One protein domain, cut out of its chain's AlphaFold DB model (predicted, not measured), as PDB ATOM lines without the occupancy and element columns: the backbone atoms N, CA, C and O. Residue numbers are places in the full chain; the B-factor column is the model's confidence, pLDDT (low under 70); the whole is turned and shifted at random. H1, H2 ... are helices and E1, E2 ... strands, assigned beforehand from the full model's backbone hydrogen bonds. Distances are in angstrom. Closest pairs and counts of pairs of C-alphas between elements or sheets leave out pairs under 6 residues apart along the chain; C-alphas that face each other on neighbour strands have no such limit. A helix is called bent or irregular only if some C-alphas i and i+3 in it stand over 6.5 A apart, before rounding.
ATOM      1  N   VAL A   6     -50.554  31.512 -19.413       95.94
ATOM      2  CA  VAL A   6     -51.740  32.375 -19.321       95.94
ATOM      3  C   VAL A   6     -51.375  33.732 -19.906       95.94
ATOM      4  O   VAL A   6     -50.344  34.292 -19.542       95.94
ATOM      5  N   ILE A   7     -52.199  34.234 -20.821       95.06
ATOM      6  CA  ILE A   7     -51.957  35.496 -21.524       95.06
ATOM      7  C   ILE A   7     -53.176  36.387 -21.341       95.06
ATOM      8  O   ILE A   7     -54.293  35.939 -21.608       95.06
ATOM      9  N   THR A   8     -52.946  37.629 -20.924       96.19
ATOM     10  CA  THR A   8     -53.963  38.683 -20.879       96.19
ATOM     11  C   THR A   8     -53.630  39.731 -21.929       96.19
ATOM     12  O   THR A   8     -52.541  40.310 -21.917       96.19
ATOM     13  N   VAL A   9     -54.569  39.960 -22.841       95.12
ATOM     14  CA  VAL A   9     -54.413  40.808 -24.024       95.12
ATOM     15  C   VAL A   9     -55.484  41.884 -24.019       95.12
ATOM     16  O   VAL A   9     -56.639  41.612 -23.690       95.12
ATOM     17  N   HIS A  10     -55.095  43.097 -24.386       95.56
ATOM     18  CA  HIS A  10     -55.981  44.245 -24.487       95.56
ATOM     19  C   HIS A  10     -56.112  44.680 -25.948       95.56
ATOM     20  O   HIS A  10     -55.119  44.798 -26.678       95.56
ATOM     21  N   GLY A  11     -57.357  44.906 -26.358       93.81
ATOM     22  CA  GLY A  11     -57.709  45.472 -27.646       93.81
ATOM     23  C   GLY A  11     -57.507  46.982 -27.684       93.81
ATOM     24  O   GLY A  11     -57.630  47.687 -26.682       93.81
ATOM     25  N   THR A  12     -57.192  47.474 -28.873       92.44
ATOM     26  CA  THR A  12     -57.018  48.888 -29.191       92.44
ATOM     27  C   THR A  12     -57.810  49.226 -30.452       92.44
ATOM     28  O   THR A  12     -58.179  48.356 -31.245       92.44
ATOM     29  N   ARG A  13     -57.950  50.514 -30.764       91.31
ATOM     30  CA  ARG A  13     -58.469  50.955 -32.078       91.31
ATOM     31  C   ARG A  13     -57.745  50.342 -33.278       91.31
ATOM     32  O   ARG A  13     -58.303  50.279 -34.374       91.31
ATOM     33  N   LYS A  14     -56.467  49.974 -33.128       89.62
ATOM     34  CA  LYS A  14     -55.694  49.331 -34.196       89.62
ATOM     35  C   LYS A  14     -56.091  47.864 -34.345       89.62
ATOM     36  O   LYS A  14     -56.167  47.407 -35.486       89.62
ATOM     37  N   SER A  15     -56.374  47.161 -33.247       91.75
ATOM     38  CA  SER A  15     -56.826  45.771 -33.315       91.75
ATOM     39  C   SER A  15     -58.228  45.631 -33.868       91.75
ATOM     40  O   SER A  15     -58.431  44.782 -34.730       91.75
ATOM     41  N   GLU A  16     -59.148  46.525 -33.509       89.19
ATOM     42  CA  GLU A  16     -60.512  46.537 -34.055       89.19
ATOM     43  C   GLU A  16     -60.493  46.594 -35.598       89.19
ATOM     44  O   GLU A  16     -61.121  45.795 -36.294       89.19
ATOM     45  N   ARG A  17     -59.650  47.468 -36.170       87.69
ATOM     46  CA  ARG A  17     -59.471  47.594 -37.632       87.69
ATOM     47  C   ARG A  17     -58.867  46.356 -38.294       87.69
ATOM     48  O   ARG A  17     -59.043  46.170 -39.496       87.69
ATOM     49  N   ALA A  18     -58.125  45.552 -37.538       85.81
ATOM     50  CA  ALA A  18     -57.495  44.324 -38.005       85.81
ATOM     51  C   ALA A  18     -58.376  43.078 -37.779       85.81
ATOM     52  O   ALA A  18     -57.930  41.968 -38.072       85.81
ATOM     53  N   GLY A  19     -59.604  43.243 -37.268       83.25
ATOM     54  CA  GLY A  19     -60.472  42.131 -36.872       83.25
ATOM     55  C   GLY A  19     -59.988  41.402 -35.612       83.25
ATOM     56  O   GLY A  19     -60.257  40.213 -35.447       83.25
ATOM     57  N   GLY A  20     -59.200  42.085 -34.776       87.94
ATOM     58  CA  GLY A  20     -58.809  41.647 -33.440       87.94
ATOM     59  C   GLY A  20     -59.848  42.028 -32.385       87.94
ATOM     60  O   GLY A  20     -61.026  42.158 -32.702       87.94
ATOM     61  N   LEU A  21     -59.399  42.181 -31.138       92.12
ATOM     62  CA  LEU A  21     -60.245  42.651 -30.035       92.12
ATOM     63  C   LEU A  21     -60.721  44.095 -30.265       92.12
ATOM     64  O   LEU A  21     -59.990  44.894 -30.867       92.12
ATOM     65  N   ASP A  22     -61.906  44.428 -29.758       93.25
ATOM     66  CA  ASP A  22     -62.445  45.792 -29.797       93.25
ATOM     67  C   ASP A  22     -61.619  46.750 -28.906       93.25
ATOM     68  O   ASP A  22     -60.930  46.327 -27.974       93.25
ATOM     69  N   ASP A  23     -61.671  48.062 -29.173       92.12
ATOM     70  CA  ASP A  23     -60.978  49.077 -28.358       92.12
ATOM     71  C   ASP A  23     -61.448  49.019 -26.891       92.12
ATOM     72  O   ASP A  23     -62.621  49.251 -26.590       92.12
ATOM     73  N   GLY A  24     -60.529  48.708 -25.972       89.38
ATOM     74  CA  GLY A  24     -60.825  48.538 -24.546       89.38
ATOM     75  C   GLY A  24     -61.358  47.156 -24.146       89.38
ATOM     76  O   GLY A  24     -61.613  46.927 -22.961       89.38
ATOM     77  N   GLU A  25     -61.510  46.220 -25.086       94.75
ATOM     78  CA  GLU A  25     -61.813  44.825 -24.767       94.75
ATOM     79  C   GLU A  25     -60.588  44.134 -24.152       94.75
ATOM     80  O   GLU A  25     -59.449  44.337 -24.572       94.75
ATOM     81  N   VAL A  26     -60.826  43.283 -23.154       95.06
ATOM     82  CA  VAL A  26     -59.789  42.477 -22.507       95.06
ATOM     83  C   VAL A  26     -60.121  41.008 -22.692       95.06
ATOM     84  O   VAL A  26     -61.220  40.563 -22.360       95.06
ATOM     85  N   SER A  27     -59.147  40.240 -23.171       95.19
ATOM     86  CA  SER A  27     -59.264  38.794 -23.323       95.19
ATOM     87  C   SER A  27     -58.153  38.082 -22.570       95.19
ATOM     88  O   SER A  27     -56.998  38.509 -22.574       95.19
ATOM     89  N   GLN A  28     -58.506  36.970 -21.929       96.06
ATOM     90  CA  GLN A  28     -57.560  36.098 -21.249       96.06
ATOM     91  C   GLN A  28     -57.734  34.672 -21.754       96.06
ATOM     92  O   GLN A  28     -58.848  34.149 -21.791       96.06
ATOM     93  N   PHE A  29     -56.629  34.012 -22.084       93.69
ATOM     94  CA  PHE A  29     -56.651  32.615 -22.501       93.69
ATOM     95  C   PHE A  29     -55.484  31.825 -21.914       93.69
ATOM     96  O   PHE A  29     -54.463  32.372 -21.492       93.69
ATOM     97  N   THR A  30     -55.671  30.508 -21.850       95.00
ATOM     98  CA  THR A  30     -54.706  29.563 -21.290       95.00
ATOM     99  C   THR A  30     -54.295  28.559 -22.354       95.00
ATOM    100  O   THR A  30     -55.150  27.935 -22.981       95.00
ATOM    101  N   ILE A  31     -52.988  28.394 -22.528       91.38
ATOM    102  CA  ILE A  31     -52.384  27.346 -23.347       91.38
ATOM    103  C   ILE A  31     -51.771  26.338 -22.380       91.38
ATOM    104  O   ILE A  31     -50.843  26.653 -21.637       91.38
ATOM    105  N   GLY A  32     -52.342  25.142 -22.341       91.31
ATOM    106  CA  GLY A  32     -51.855  24.040 -21.528       91.31
ATOM    107  C   GLY A  32     -50.749  23.232 -22.218       91.31
ATOM    108  O   GLY A  32     -50.500  23.379 -23.423       91.31
ATOM    109  N   PRO A  33     -50.113  22.310 -21.478       89.00
ATOM    110  CA  PRO A  33     -49.122  21.401 -22.032       89.00
ATOM    111  C   PRO A  33     -49.643  20.637 -23.255       89.00
ATOM    112  O   PRO A  33     -50.750  20.102 -23.254       89.00
ATOM    113  N   GLY A  34     -48.828  20.579 -24.311       85.44
ATOM    114  CA  GLY A  34     -49.175  19.886 -25.557       85.44
ATOM    115  C   GLY A  34     -50.134  20.636 -26.493       85.44
ATOM    116  O   GLY A  34     -50.418  20.122 -27.568       85.44
ATOM    117  N   GLN A  35     -50.596  21.841 -26.132       88.56
ATOM    118  CA  GLN A  35     -51.451  22.681 -26.991       88.56
ATOM    119  C   GLN A  35     -50.667  23.707 -27.827       88.56
ATOM    120  O   GLN A  35     -51.259  24.482 -28.574       88.56
ATOM    121  N   TYR A  36     -49.341  23.724 -27.697       86.69
ATOM    122  CA  TYR A  36     -48.463  24.633 -28.431       86.69
ATOM    123  C   TYR A  36     -48.227  24.166 -29.869       86.69
ATOM    124  O   TYR A  36     -48.226  22.966 -30.152       86.69
ATOM    125  N   ASP A  37     -47.958  25.126 -30.753       84.81
ATOM    126  CA  ASP A  37     -47.466  24.857 -32.104       84.81
ATOM    127  C   ASP A  37     -46.180  24.011 -32.046       84.81
ATOM    128  O   ASP A  37     -45.333  24.197 -31.168       84.81
ATOM    129  N   ALA A  38     -46.023  23.074 -32.986       84.50
ATOM    130  CA  ALA A  38     -44.868  22.179 -33.043       84.50
ATOM    131  C   ALA A  38     -43.528  22.923 -33.206       84.50
ATOM    132  O   ALA A  38     -42.483  22.379 -32.847       84.50
ATOM    133  N   ASN A  39     -43.554  24.156 -33.720       84.25
ATOM    134  CA  ASN A  39     -42.380  25.010 -33.883       84.25
ATOM    135  C   ASN A  39     -41.977  25.749 -32.593       84.25
ATOM    136  O   ASN A  39     -40.911  26.358 -32.556       84.25
ATOM    137  N   VAL A  40     -42.790  25.697 -31.532       88.19
ATOM    138  CA  VAL A  40     -42.476  26.308 -30.231       88.19
ATOM    139  C   VAL A  40     -41.714  25.303 -29.376       88.19
ATOM    140  O   VAL A  40     -42.287  24.398 -28.756       88.19
ATOM    141  N   THR A  41     -40.391  25.463 -29.343       86.94
ATOM    142  CA  THR A  41     -39.493  24.520 -28.662       86.94
ATOM    143  C   THR A  41     -38.999  25.020 -27.308       86.94
ATOM    144  O   THR A  41     -38.654  24.204 -26.451       86.94
ATOM    145  N   SER A  42     -39.040  26.335 -27.075       90.12
ATOM    146  CA  SER A  42     -38.595  26.981 -25.839       90.12
ATOM    147  C   SER A  42     -39.528  28.119 -25.387       90.12
ATOM    148  O   SER A  42     -40.282  28.656 -26.204       90.12
ATOM    149  N   PRO A  43     -39.464  28.545 -24.106       89.25
ATOM    150  CA  PRO A  43     -40.162  29.744 -23.638       89.25
ATOM    151  C   PRO A  43     -39.794  31.008 -24.427       89.25
ATOM    152  O   PRO A  43     -40.656  31.848 -24.658       89.25
ATOM    153  N   SER A  44     -38.547  31.132 -24.892       90.12
ATOM    154  CA  SER A  44     -38.115  32.272 -25.709       90.12
ATOM    155  C   SER A  44     -38.798  32.295 -27.077       90.12
ATOM    156  O   SER A  44     -39.241  33.357 -27.511       90.12
ATOM    157  N   ASP A  45     -38.946  31.135 -27.730       90.56
ATOM    158  CA  ASP A  45     -39.683  31.028 -29.000       90.56
ATOM    159  C   ASP A  45     -41.151  31.422 -28.808       90.56
ATOM    160  O   ASP A  45     -41.723  32.148 -29.623       90.56
ATOM    161  N   LEU A  46     -41.748  30.974 -27.697       91.31
ATOM    162  CA  LEU A  46     -43.116  31.316 -27.323       91.31
ATOM    163  C   LEU A  46     -43.281  32.828 -27.128       91.31
ATOM    164  O   LEU A  46     -44.191  33.418 -27.707       91.31
ATOM    165  N   ILE A  47     -42.410  33.456 -26.330       91.81
ATOM    166  CA  ILE A  47     -42.456  34.901 -26.066       91.81
ATOM    167  C   ILE A  47     -42.317  35.675 -27.379       91.81
ATOM    168  O   ILE A  47     -43.126  36.558 -27.642       91.81
ATOM    169  N   ALA A  48     -41.367  35.301 -28.243       91.56
ATOM    170  CA  ALA A  48     -41.175  35.947 -29.541       91.56
ATOM    171  C   ALA A  48     -42.400  35.804 -30.465       91.56
ATOM    172  O   ALA A  48     -42.749  36.733 -31.196       91.56
ATOM    173  N   GLN A  49     -43.079  34.653 -30.437       90.50
ATOM    174  CA  GLN A  49     -44.307  34.453 -31.204       90.50
ATOM    175  C   GLN A  49     -45.463  35.312 -30.671       90.50
ATOM    176  O   GLN A  49     -46.193  35.899 -31.472       90.50
ATOM    177  N   ILE A  50     -45.626  35.396 -29.347       91.12
ATOM    178  CA  ILE A  50     -46.660  36.216 -28.696       91.12
ATOM    179  C   ILE A  50     -46.417  37.699 -28.972       91.12
ATOM    180  O   ILE A  50     -47.332  38.384 -29.424       91.12
ATOM    181  N   ASP A  51     -45.185  38.168 -28.768       92.06
ATOM    182  CA  ASP A  51     -44.750  39.542 -29.026       92.06
ATOM    183  C   ASP A  51     -45.083  39.968 -30.460       92.06
ATOM    184  O   ASP A  51     -45.816  40.935 -30.693       92.06
ATOM    185  N   ARG A  52     -44.664  39.152 -31.431       91.12
ATOM    186  CA  ARG A  52     -44.956  39.393 -32.842       91.12
ATOM    187  C   ARG A  52     -46.455  39.360 -33.143       91.12
ATOM    188  O   ARG A  52     -46.925  40.145 -33.966       91.12
ATOM    189  N   SER A  53     -47.202  38.438 -32.536       89.12
ATOM    190  CA  SER A  53     -48.644  38.306 -32.765       89.12
ATOM    191  C   SER A  53     -49.407  39.533 -32.264       89.12
ATOM    192  O   SER A  53     -50.177  40.106 -33.036       89.12
ATOM    193  N   ALA A  54     -49.135  39.978 -31.035       90.00
ATOM    194  CA  ALA A  54     -49.738  41.174 -30.450       90.00
ATOM    195  C   ALA A  54     -49.441  42.417 -31.301       90.00
ATOM    196  O   ALA A  54     -50.361  43.129 -31.710       90.00
ATOM    197  N   TYR A  55     -48.170  42.605 -31.681       90.50
ATOM    198  CA  TYR A  55     -47.741  43.707 -32.539       90.50
ATOM    199  C   TYR A  55     -48.536  43.774 -33.853       90.50
ATOM    200  O   TYR A  55     -49.074  44.829 -34.215       90.50
ATOM    201  N   LEU A  56     -48.629  42.641 -34.561       90.75
ATOM    202  CA  LEU A  56     -49.317  42.540 -35.852       90.75
ATOM    203  C   LEU A  56     -50.827  42.730 -35.725       90.75
ATOM    204  O   LEU A  56     -51.436  43.342 -36.602       90.75
ATOM    205  N   ARG A  57     -51.423  42.228 -34.641       91.12
ATOM    206  CA  ARG A  57     -52.853  42.375 -34.365       91.12
ATOM    207  C   ARG A  57     -53.216  43.744 -33.815       91.12
ATOM    208  O   ARG A  57     -54.397  44.005 -33.680       91.12
ATOM    209  N   GLY A  58     -52.255  44.625 -33.534       93.25
ATOM    210  CA  GLY A  58     -52.550  45.923 -32.932       93.25
ATOM    211  C   GLY A  58     -52.990  45.823 -31.472       93.25
ATOM    212  O   GLY A  58     -53.618  46.745 -30.971       93.25
ATOM    213  N   GLU A  59     -52.695  44.714 -30.808       94.94
ATOM    214  CA  GLU A  59     -53.041  44.454 -29.413       94.94
ATOM    215  C   GLU A  59     -51.821  44.684 -28.524       94.94
ATOM    216  O   GLU A  59     -50.692  44.773 -29.019       94.94
ATOM    217  N   TRP A  60     -52.028  44.753 -27.214       95.50
ATOM    218  CA  TRP A  60     -50.925  44.765 -26.257       95.50
ATOM    219  C   TRP A  60     -51.119  43.727 -25.152       95.50
ATOM    220  O   TRP A  60     -52.241  43.336 -24.822       95.50
ATOM    221  N   ILE A  61     -50.003  43.232 -24.620       95.62
ATOM    222  CA  ILE A  61     -49.971  42.154 -23.631       95.62
ATOM    223  C   ILE A  61     -49.834  42.756 -22.232       95.62
ATOM    224  O   ILE A  61     -48.775  43.260 -21.870       95.62
ATOM    225  N   ALA A  62     -50.899  42.671 -21.437       94.06
ATOM    226  CA  ALA A  62     -50.929  43.202 -20.075       94.06
ATOM    227  C   ALA A  62     -50.337  42.244 -19.033       94.06
ATOM    228  O   ALA A  62     -49.859  42.678 -17.990       94.06
ATOM    229  N   SER A  63     -50.365  40.938 -19.305       95.00
ATOM    230  CA  SER A  63     -49.694  39.917 -18.496       95.00
ATOM    231  C   SER A  63     -49.378  38.700 -19.359       95.00
ATOM    232  O   SER A  63     -50.163  38.312 -20.232       95.00
ATOM    233  N   LEU A  64     -48.221  38.091 -19.100       96.12
ATOM    234  CA  LEU A  64     -47.785  36.849 -19.727       96.12
ATOM    235  C   LEU A  64     -47.172  35.950 -18.661       96.12
ATOM    236  O   LEU A  64     -46.031  36.149 -18.259       96.12
ATOM    237  N   ARG A  65     -47.913  34.935 -18.224       96.31
ATOM    238  CA  ARG A  65     -47.465  33.995 -17.195       96.31
ATOM    239  C   ARG A  65     -47.048  32.671 -17.816       96.31
ATOM    240  O   ARG A  65     -47.877  32.028 -18.449       96.31
ATOM    241  N   ILE A  66     -45.811  32.235 -17.588       94.19
ATOM    242  CA  ILE A  66     -45.282  30.926 -18.004       94.19
ATOM    243  C   ILE A  66     -44.868  30.167 -16.742       94.19
ATOM    244  O   ILE A  66     -44.002  30.640 -16.015       94.19
ATOM    245  N   ASP A  67     -45.501  29.025 -16.449       90.06
ATOM    246  CA  ASP A  67     -45.246  28.227 -15.232       90.06
ATOM    247  C   ASP A  67     -45.164  29.076 -13.952       90.06
ATOM    248  O   ASP A  67     -44.265  28.941 -13.128       90.06
ATOM    249  N   HIS A  68     -46.143  29.969 -13.791       85.62
ATOM    250  CA  HIS A  68     -46.275  30.905 -12.666       85.62
ATOM    251  C   HIS A  68     -45.321  32.106 -12.653       85.62
ATOM    252  O   HIS A  68     -45.523  32.994 -11.830       85.62
ATOM    253  N   VAL A  69     -44.369  32.199 -13.582       90.94
ATOM    254  CA  VAL A  69     -43.506  33.378 -13.741       90.94
ATOM    255  C   VAL A  69     -44.197  34.402 -14.635       90.94
ATOM    256  O   VAL A  69     -44.548  34.071 -15.768       90.94
ATOM    257  N   ASP A  70     -44.395  35.625 -14.144       93.50
ATOM    258  CA  ASP A  70     -44.916  36.730 -14.954       93.50
ATOM    259  C   ASP A  70     -43.773  37.421 -15.716       93.50
ATOM    260  O   ASP A  70     -42.889  38.060 -15.148       93.50
ATOM    261  N   VAL A  71     -43.779  37.239 -17.034       95.25
ATOM    262  CA  VAL A  71     -42.782  37.770 -17.965       95.25
ATOM    263  C   VAL A  71     -42.918  39.285 -18.109       95.25
ATOM    264  O   VAL A  71     -41.902  39.964 -18.235       95.25
ATOM    265  N   VAL A  72     -44.140  39.827 -18.075       95.62
ATOM    266  CA  VAL A  72     -44.363  41.277 -18.197       95.62
ATOM    267  C   VAL A  72     -43.803  41.983 -16.969       95.62
ATOM    268  O   VAL A  72     -43.046  42.942 -17.108       95.62
ATOM    269  N   GLU A  73     -44.101  41.467 -15.777       95.69
ATOM    270  CA  GLU A  73     -43.537  41.986 -14.529       95.69
ATOM    271  C   GLU A  73     -42.004  41.934 -14.534       95.69
ATOM    272  O   GLU A  73     -41.355  42.918 -14.180       95.69
ATOM    273  N   HIS A  74     -41.419  40.827 -15.004       95.19
ATOM    274  CA  HIS A  74     -39.968  40.692 -15.106       95.19
ATOM    275  C   HIS A  74     -39.341  41.729 -16.051       95.19
ATOM    276  O   HIS A  74     -38.343  42.354 -15.692       95.19
ATOM    277  N   ILE A  75     -39.938  41.951 -17.229       95.75
ATOM    278  CA  ILE A  75     -39.473  42.967 -18.186       95.75
ATOM    279  C   ILE A  75     -39.531  44.359 -17.551       95.75
ATOM    280  O   ILE A  75     -38.540  45.086 -17.578       95.75
ATOM    281  N   ILE A  76     -40.659  44.715 -16.931       97.00
ATOM    282  CA  ILE A  76     -40.839  46.019 -16.279       97.00
ATOM    283  C   ILE A  76     -39.821  46.210 -15.148       97.00
ATOM    284  O   ILE A  76     -39.233  47.285 -15.028       97.00
ATOM    285  N   ALA A  77     -39.594  45.184 -14.325       96.69
ATOM    286  CA  ALA A  77     -38.647  45.240 -13.218       96.69
ATOM    287  C   ALA A  77     -37.205  45.466 -13.699       96.69
ATOM    288  O   ALA A  77     -36.497  46.306 -13.133       96.69
ATOM    289  N   GLU A  78     -36.774  44.771 -14.757       96.44
ATOM    290  CA  GLU A  78     -35.448  44.992 -15.342       96.44
ATOM    291  C   GLU A  78     -35.351  46.373 -16.009       96.44
ATOM    292  O   GLU A  78     -34.380  47.082 -15.754       96.44
ATOM    293  N   SER A  79     -36.372  46.840 -16.738       96.94
ATOM    294  CA  SER A  79     -36.376  48.203 -17.297       96.94
ATOM    295  C   SER A  79     -36.299  49.280 -16.210       96.94
ATOM    296  O   SER A  79     -35.526  50.229 -16.333       96.94
ATOM    297  N   LEU A  80     -37.042  49.131 -15.107       97.31
ATOM    298  CA  LEU A  80     -36.965  50.035 -13.951       97.31
ATOM    299  C   LEU A  80     -35.567  50.045 -13.330       97.31
ATOM    300  O   LEU A  80     -35.100  51.084 -12.872       97.31
ATOM    301  N   LYS A  81     -34.882  48.906 -13.288       96.12
ATOM    302  CA  LYS A  81     -33.515  48.810 -12.769       96.12
ATOM    303  C   LYS A  81     -32.505  49.472 -13.709       96.12
ATOM    304  O   LYS A  81     -31.663  50.232 -13.232       96.12
ATOM    305  N   GLU A  82     -32.603  49.211 -15.011       96.88
ATOM    306  CA  GLU A  82     -31.742  49.796 -16.047       96.88
ATOM    307  C   GLU A  82     -31.892  51.318 -16.131       96.88
ATOM    308  O   GLU A  82     -30.901  52.033 -16.263       96.88
ATOM    309  N   LEU A  83     -33.118  51.818 -15.978       96.81
ATOM    310  CA  LEU A  83     -33.453  53.242 -16.045       96.81
ATOM    311  C   LEU A  83     -33.505  53.908 -14.662       96.81
ATOM    312  O   LEU A  83     -34.100  54.968 -14.496       96.81
ATOM    313  N   HIS A  84     -32.874  53.302 -13.651       94.94
ATOM    314  CA  HIS A  84     -32.712  53.869 -12.305       94.94
ATOM    315  C   HIS A  84     -34.019  54.297 -11.604       94.94
ATOM    316  O   HIS A  84     -34.015  55.184 -10.750       94.94
ATOM    317  N   GLY A  85     -35.131  53.637 -11.916       93.19
ATOM    318  CA  GLY A  85     -36.459  53.926 -11.376       93.19
ATOM    319  C   GLY A  85     -37.177  55.089 -12.063       93.19
ATOM    320  O   GLY A  85     -38.179  55.559 -11.533       93.19
ATOM    321  N   ASP A  86     -36.693  55.565 -13.212       96.81
ATOM    322  CA  ASP A  86     -37.391  56.575 -14.008       96.81
ATOM    323  C   ASP A  86     -38.609  55.956 -14.716       96.81
ATOM    324  O   ASP A  86     -38.502  55.323 -15.766       96.81
ATOM    325  N   VAL A  87     -39.785  56.137 -14.112       96.50
ATOM    326  CA  VAL A  87     -41.064  55.605 -14.605       96.50
ATOM    327  C   VAL A  87     -41.404  56.117 -16.001       96.50
ATOM    328  O   VAL A  87     -41.912  55.352 -16.819       96.50
ATOM    329  N   ASP A  88     -41.144  57.391 -16.292       97.00
ATOM    330  CA  ASP A  88     -41.516  57.975 -17.580       97.00
ATOM    331  C   ASP A  88     -40.586  57.465 -18.690       97.00
ATOM    332  O   ASP A  88     -41.058  57.131 -19.780       97.00
ATOM    333  N   ALA A  89     -39.291  57.298 -18.395       97.31
ATOM    334  CA  ALA A  89     -38.354  56.648 -19.308       97.31
ATOM    335  C   ALA A  89     -38.711  55.172 -19.556       97.31
ATOM    336  O   ALA A  89     -38.622  54.704 -20.691       97.31
ATOM    337  N   VAL A  90     -39.156  54.443 -18.524       97.88
ATOM    338  CA  VAL A  90     -39.613  53.050 -18.665       97.88
ATOM    339  C   VAL A  90     -40.854  52.967 -19.543       97.88
ATOM    340  O   VAL A  90     -40.888  52.146 -20.453       97.88
ATOM    341  N   ILE A  91     -41.856  53.820 -19.321       97.69
ATOM    342  CA  ILE A  91     -43.062  53.859 -20.162       97.69
ATOM    343  C   ILE A  91     -42.684  54.115 -21.625       97.69
ATOM    344  O   ILE A  91     -43.193  53.426 -22.510       97.69
ATOM    345  N   GLN A  92     -41.769  55.056 -21.878       96.56
ATOM    346  CA  GLN A  92     -41.281  55.324 -23.230       96.56
ATOM    347  C   GLN A  92     -40.605  54.086 -23.836       96.56
ATOM    348  O   GLN A  92     -40.965  53.687 -24.941       96.56
ATOM    349  N   ALA A  93     -39.688  53.443 -23.108       95.81
ATOM    350  CA  ALA A  93     -38.994  52.246 -23.581       95.81
ATOM    351  C   ALA A  93     -39.967  51.095 -23.883       95.81
ATOM    352  O   ALA A  93     -39.896  50.490 -24.949       95.81
ATOM    353  N   LEU A  94     -40.926  50.835 -22.988       95.81
ATOM    354  CA  LEU A  94     -41.954  49.817 -23.191       95.81
ATOM    355  C   LEU A  94     -42.810  50.134 -24.421       95.81
ATOM    356  O   LEU A  94     -43.056  49.240 -25.218       95.81
ATOM    357  N   SER A  95     -43.199  51.392 -24.650       94.06
ATOM    358  CA  SER A  95     -43.996  51.774 -25.831       94.06
ATOM    359  C   SER A  95     -43.303  51.498 -27.179       94.06
ATOM    360  O   SER A  95     -43.953  51.467 -28.224       94.06
ATOM    361  N   GLU A  96     -41.991  51.258 -27.171       91.44
ATOM    362  CA  GLU A  96     -41.199  50.906 -28.352       91.44
ATOM    363  C   GLU A  96     -40.977  49.384 -28.490       91.44
ATOM    364  O   GLU A  96     -40.492  48.913 -29.521       91.44
ATOM    365  N   MET A  97     -41.366  48.595 -27.484       90.06
ATOM    366  CA  MET A  97     -41.235  47.137 -27.454       90.06
ATOM    367  C   MET A  97     -42.493  46.459 -28.008       90.06
ATOM    368  O   MET A  97     -43.607  46.774 -27.599       90.06
ATOM    369  N   GLY A  98     -42.323  45.490 -28.913       88.38
ATOM    370  CA  GLY A  98     -43.393  44.893 -29.730       88.38
ATOM    371  C   GLY A  98     -44.695  44.578 -28.984       88.38
ATOM    372  O   GLY A  98     -45.752  45.085 -29.355       88.38
ATOM    373  N   MET A  99     -44.624  43.802 -27.903       92.50
ATOM    374  CA  MET A  99     -45.781  43.351 -27.125       92.50
ATOM    375  C   MET A  99     -46.525  44.470 -26.386       92.50
ATOM    376  O   MET A  99     -47.666  44.269 -25.970       92.50
ATOM    377  N   PHE A 100     -45.901  45.636 -26.235       95.12
ATOM    378  CA  PHE A 100     -46.453  46.817 -25.575       95.12
ATOM    379  C   PHE A 100     -46.680  47.975 -26.550       95.12
ATOM    380  O   PHE A 100     -47.294  48.965 -26.177       95.12
ATOM    381  N   SER A 101     -46.228  47.875 -27.804       92.94
ATOM    382  CA  SER A 101     -46.117  49.032 -28.699       92.94
ATOM    383  C   SER A 101     -47.452  49.641 -29.130       92.94
ATOM    384  O   SER A 101     -47.483  50.650 -29.833       92.94
ATOM    385  N   ASN A 102     -48.560  48.965 -28.830       93.69
ATOM    386  CA  ASN A 102     -49.909  49.456 -29.089       93.69
ATOM    387  C   ASN A 102     -50.582  50.008 -27.818       93.69
ATOM    388  O   ASN A 102     -51.669  50.566 -27.930       93.69
ATOM    389  N   ALA A 103     -49.956  49.857 -26.648       94.38
ATOM    390  CA  ALA A 103     -50.391  50.453 -25.391       94.38
ATOM    391  C   ALA A 103     -49.970  51.925 -25.334       94.38
ATOM    392  O   ALA A 103     -48.892  52.291 -25.813       94.38
ATOM    393  N   ASP A 104     -50.796  52.771 -24.722       93.12
ATOM    394  CA  ASP A 104     -50.424  54.158 -24.455       93.12
ATOM    395  C   ASP A 104     -49.881  54.361 -23.025       93.12
ATOM    396  O   ASP A 104     -49.797  53.444 -22.206       93.12
ATOM    397  N   ALA A 105     -49.466  55.588 -22.699       94.31
ATOM    398  CA  ALA A 105     -48.938  55.894 -21.369       94.31
ATOM    399  C   ALA A 105     -49.978  55.717 -20.243       94.31
ATOM    400  O   ALA A 105     -49.597  55.490 -19.093       94.31
ATOM    401  N   THR A 106     -51.271  55.840 -20.546       93.19
ATOM    402  CA  THR A 106     -52.378  55.604 -19.607       93.19
ATOM    403  C   THR A 106     -52.520  54.117 -19.304       93.19
ATOM    404  O   THR A 106     -52.782  53.766 -18.156       93.19
ATOM    405  N   ASP A 107     -52.289  53.260 -20.300       93.38
ATOM    406  CA  ASP A 107     -52.278  51.803 -20.153       93.38
ATOM    407  C   ASP A 107     -51.050  51.306 -19.376       93.38
ATOM    408  O   ASP A 107     -51.160  50.486 -18.461       93.38
ATOM    409  N   LEU A 108     -49.864  51.819 -19.720       96.00
ATOM    410  CA  LEU A 108     -48.588  51.337 -19.182       96.00
ATOM    411  C   LEU A 108     -48.299  51.850 -17.767       96.00
ATOM    412  O   LEU A 108     -47.696  51.146 -16.954       96.00
ATOM    413  N   ARG A 109     -48.722  53.071 -17.424       97.19
ATOM    414  CA  ARG A 109     -48.392  53.663 -16.118       97.19
ATOM    415  C   ARG A 109     -48.904  52.844 -14.924       97.19
ATOM    416  O   ARG A 109     -48.113  52.641 -14.004       97.19
ATOM    417  N   PRO A 110     -50.159  52.354 -14.887       95.75
ATOM    418  CA  PRO A 110     -50.650  51.534 -13.781       95.75
ATOM    419  C   PRO A 110     -49.802  50.286 -13.525       95.75
ATOM    420  O   PRO A 110     -49.474  50.006 -12.372       95.75
ATOM    421  N   ILE A 111     -49.410  49.566 -14.582       95.31
ATOM    422  CA  ILE A 111     -48.625  48.331 -14.447       95.31
ATOM    423  C   ILE A 111     -47.181  48.624 -14.030       95.31
ATOM    424  O   ILE A 111     -46.662  47.953 -13.142       95.31
ATOM    425  N   VAL A 112     -46.557  49.679 -14.566       97.44
ATOM    426  CA  VAL A 112     -45.200  50.085 -14.165       97.44
ATOM    427  C   VAL A 112     -45.171  50.508 -12.696       97.44
ATOM    428  O   VAL A 112     -44.324  50.043 -11.935       97.44
ATOM    429  N   MET A 113     -46.136  51.327 -12.268       97.44
ATOM    430  CA  MET A 113     -46.246  51.770 -10.874       97.44
ATOM    431  C   MET A 113     -46.510  50.607  -9.914       97.44
ATOM    432  O   MET A 113     -46.006  50.615  -8.793       97.44
ATOM    433  N   MET A 114     -47.296  49.606 -10.324       96.06
ATOM    434  CA  MET A 114     -47.532  48.407  -9.517       96.06
ATOM    435  C   MET A 114     -46.217  47.671  -9.225       96.06
ATOM    436  O   MET A 114     -45.925  47.399  -8.060       96.06
ATOM    437  N   VAL A 115     -45.413  47.412 -10.259       96.31
ATOM    438  CA  VAL A 115     -44.120  46.718 -10.130       96.31
ATOM    439  C   VAL A 115     -43.115  47.560  -9.344       96.31
ATOM    440  O   VAL A 115     -42.416  47.049  -8.469       96.31
ATOM    441  N   GLU A 116     -43.066  48.870  -9.589       95.88
ATOM    442  CA  GLU A 116     -42.190  49.764  -8.834       95.88
ATOM    443  C   GLU A 116     -42.529  49.768  -7.336       95.88
ATOM    444  O   GLU A 116     -41.630  49.691  -6.495       95.88
ATOM    445  N   ASN A 117     -43.819  49.831  -6.994       95.19
ATOM    446  CA  ASN A 117     -44.275  49.805  -5.607       95.19
ATOM    447  C   ASN A 117     -43.959  48.470  -4.925       95.19
ATOM    448  O   ASN A 117     -43.525  48.483  -3.774       95.19
ATOM    449  N   ALA A 118     -44.136  47.344  -5.626       92.50
ATOM    450  CA  ALA A 118     -43.762  46.025  -5.118       92.50
ATOM    451  C   ALA A 118     -42.259  45.964  -4.800       92.50
ATOM    452  O   ALA A 118     -41.881  45.625  -3.684       92.50
ATOM    453  N   ARG A 119     -41.409  46.434  -5.723       89.12
ATOM    454  CA  ARG A 119     -39.947  46.486  -5.546       89.12
ATOM    455  C   ARG A 119     -39.496  47.366  -4.376       89.12
ATOM    456  O   ARG A 119     -38.449  47.123  -3.794       89.12
ATOM    457  N   ARG A 120     -40.241  48.428  -4.052       87.31
ATOM    458  CA  ARG A 120     -39.939  49.318  -2.911       87.31
ATOM    459  C   ARG A 120     -40.367  48.735  -1.558       87.31
ATOM    460  O   ARG A 120     -39.970  49.284  -0.533       87.31
ATOM    461  N   ALA A 121     -41.224  47.713  -1.551       86.50
ATOM    462  CA  ALA A 121     -41.732  47.072  -0.339       86.50
ATOM    463  C   ALA A 121     -40.865  45.888   0.136       86.50
ATOM    464  O   ALA A 121     -41.090  45.394   1.244       86.50
ATOM    465  N   GLU A 122     -39.910  45.453  -0.689       74.62
ATOM    466  CA  GLU A 122     -38.879  44.445  -0.393       74.62
ATOM    467  C   GLU A 122     -37.646  45.061   0.285       74.62
ATOM    468  O   GLU A 122     -37.094  44.397   1.195       74.62
TER     469      GLU A 122
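Overview. This is residues 6 to 122 of the 122 residues of an uncharacterized protein of Methylibium sp. Root1272 (UniProt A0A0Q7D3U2). Two halves sit side by side: a three-stranded sheet with H2 packed along E3, and, beyond the sheet's E3 edge, a cluster of three crossed helices, H3, H4 and H5. Small H1 lies at one end of the sheet half, near the last residue of H2. The 117 printed residues hold E1 H1 E2 H2 E3 H3 H4 H5 in that order, class mixed; the sheet, E2 - E1 - E3, is antiparallel. The whole is compact, radius of gyration of the C-alphas 14.4 A, spanning 39 by 31 by 19 A.

Along the chain. E1, residues 6 to 10, begins at C-alpha (-51.740, 32.375, -19.321). H1 is 13 to 17, E2 26 to 31. H2, 43 to 57, measures 20.9 A; E3, 60 to 66, 17.1 A; H3, 71 to 82, 16.4 A. H4 is 87 to 95. H5, 105 to 121, measures 23.9 A and ends at C-alpha (-41.732, 47.072, -0.339); it is only just irregular, C-alphas 107 and 110 being 6.6 A apart.

Arrangement. Inner strand E1 pairs with E3 (N 8 to O 63, 2.9 A) and E2 (N 9 to O 27, 2.8 A). E2, H2, E3 form a split strand-helix-strand unit, E1 between the strands, with a right-handed crossover. H2 runs along E3, height over the sheet 8.2 A. H3 touches H4 at a steep tilt of 51 degrees, C-alphas of Ser 79 and Val 90 closest at 6.0 A. Every O i to N i+4 pair is within hydrogen-bond range in H2, H3 and H4; H5 has 11 of 13, H1 0 of 1 and 0 of 2 O i to N i+3.

Size, cuts and confidence. The printed part has no cut. The link E2 to H2 is long. No printed residue is under 70.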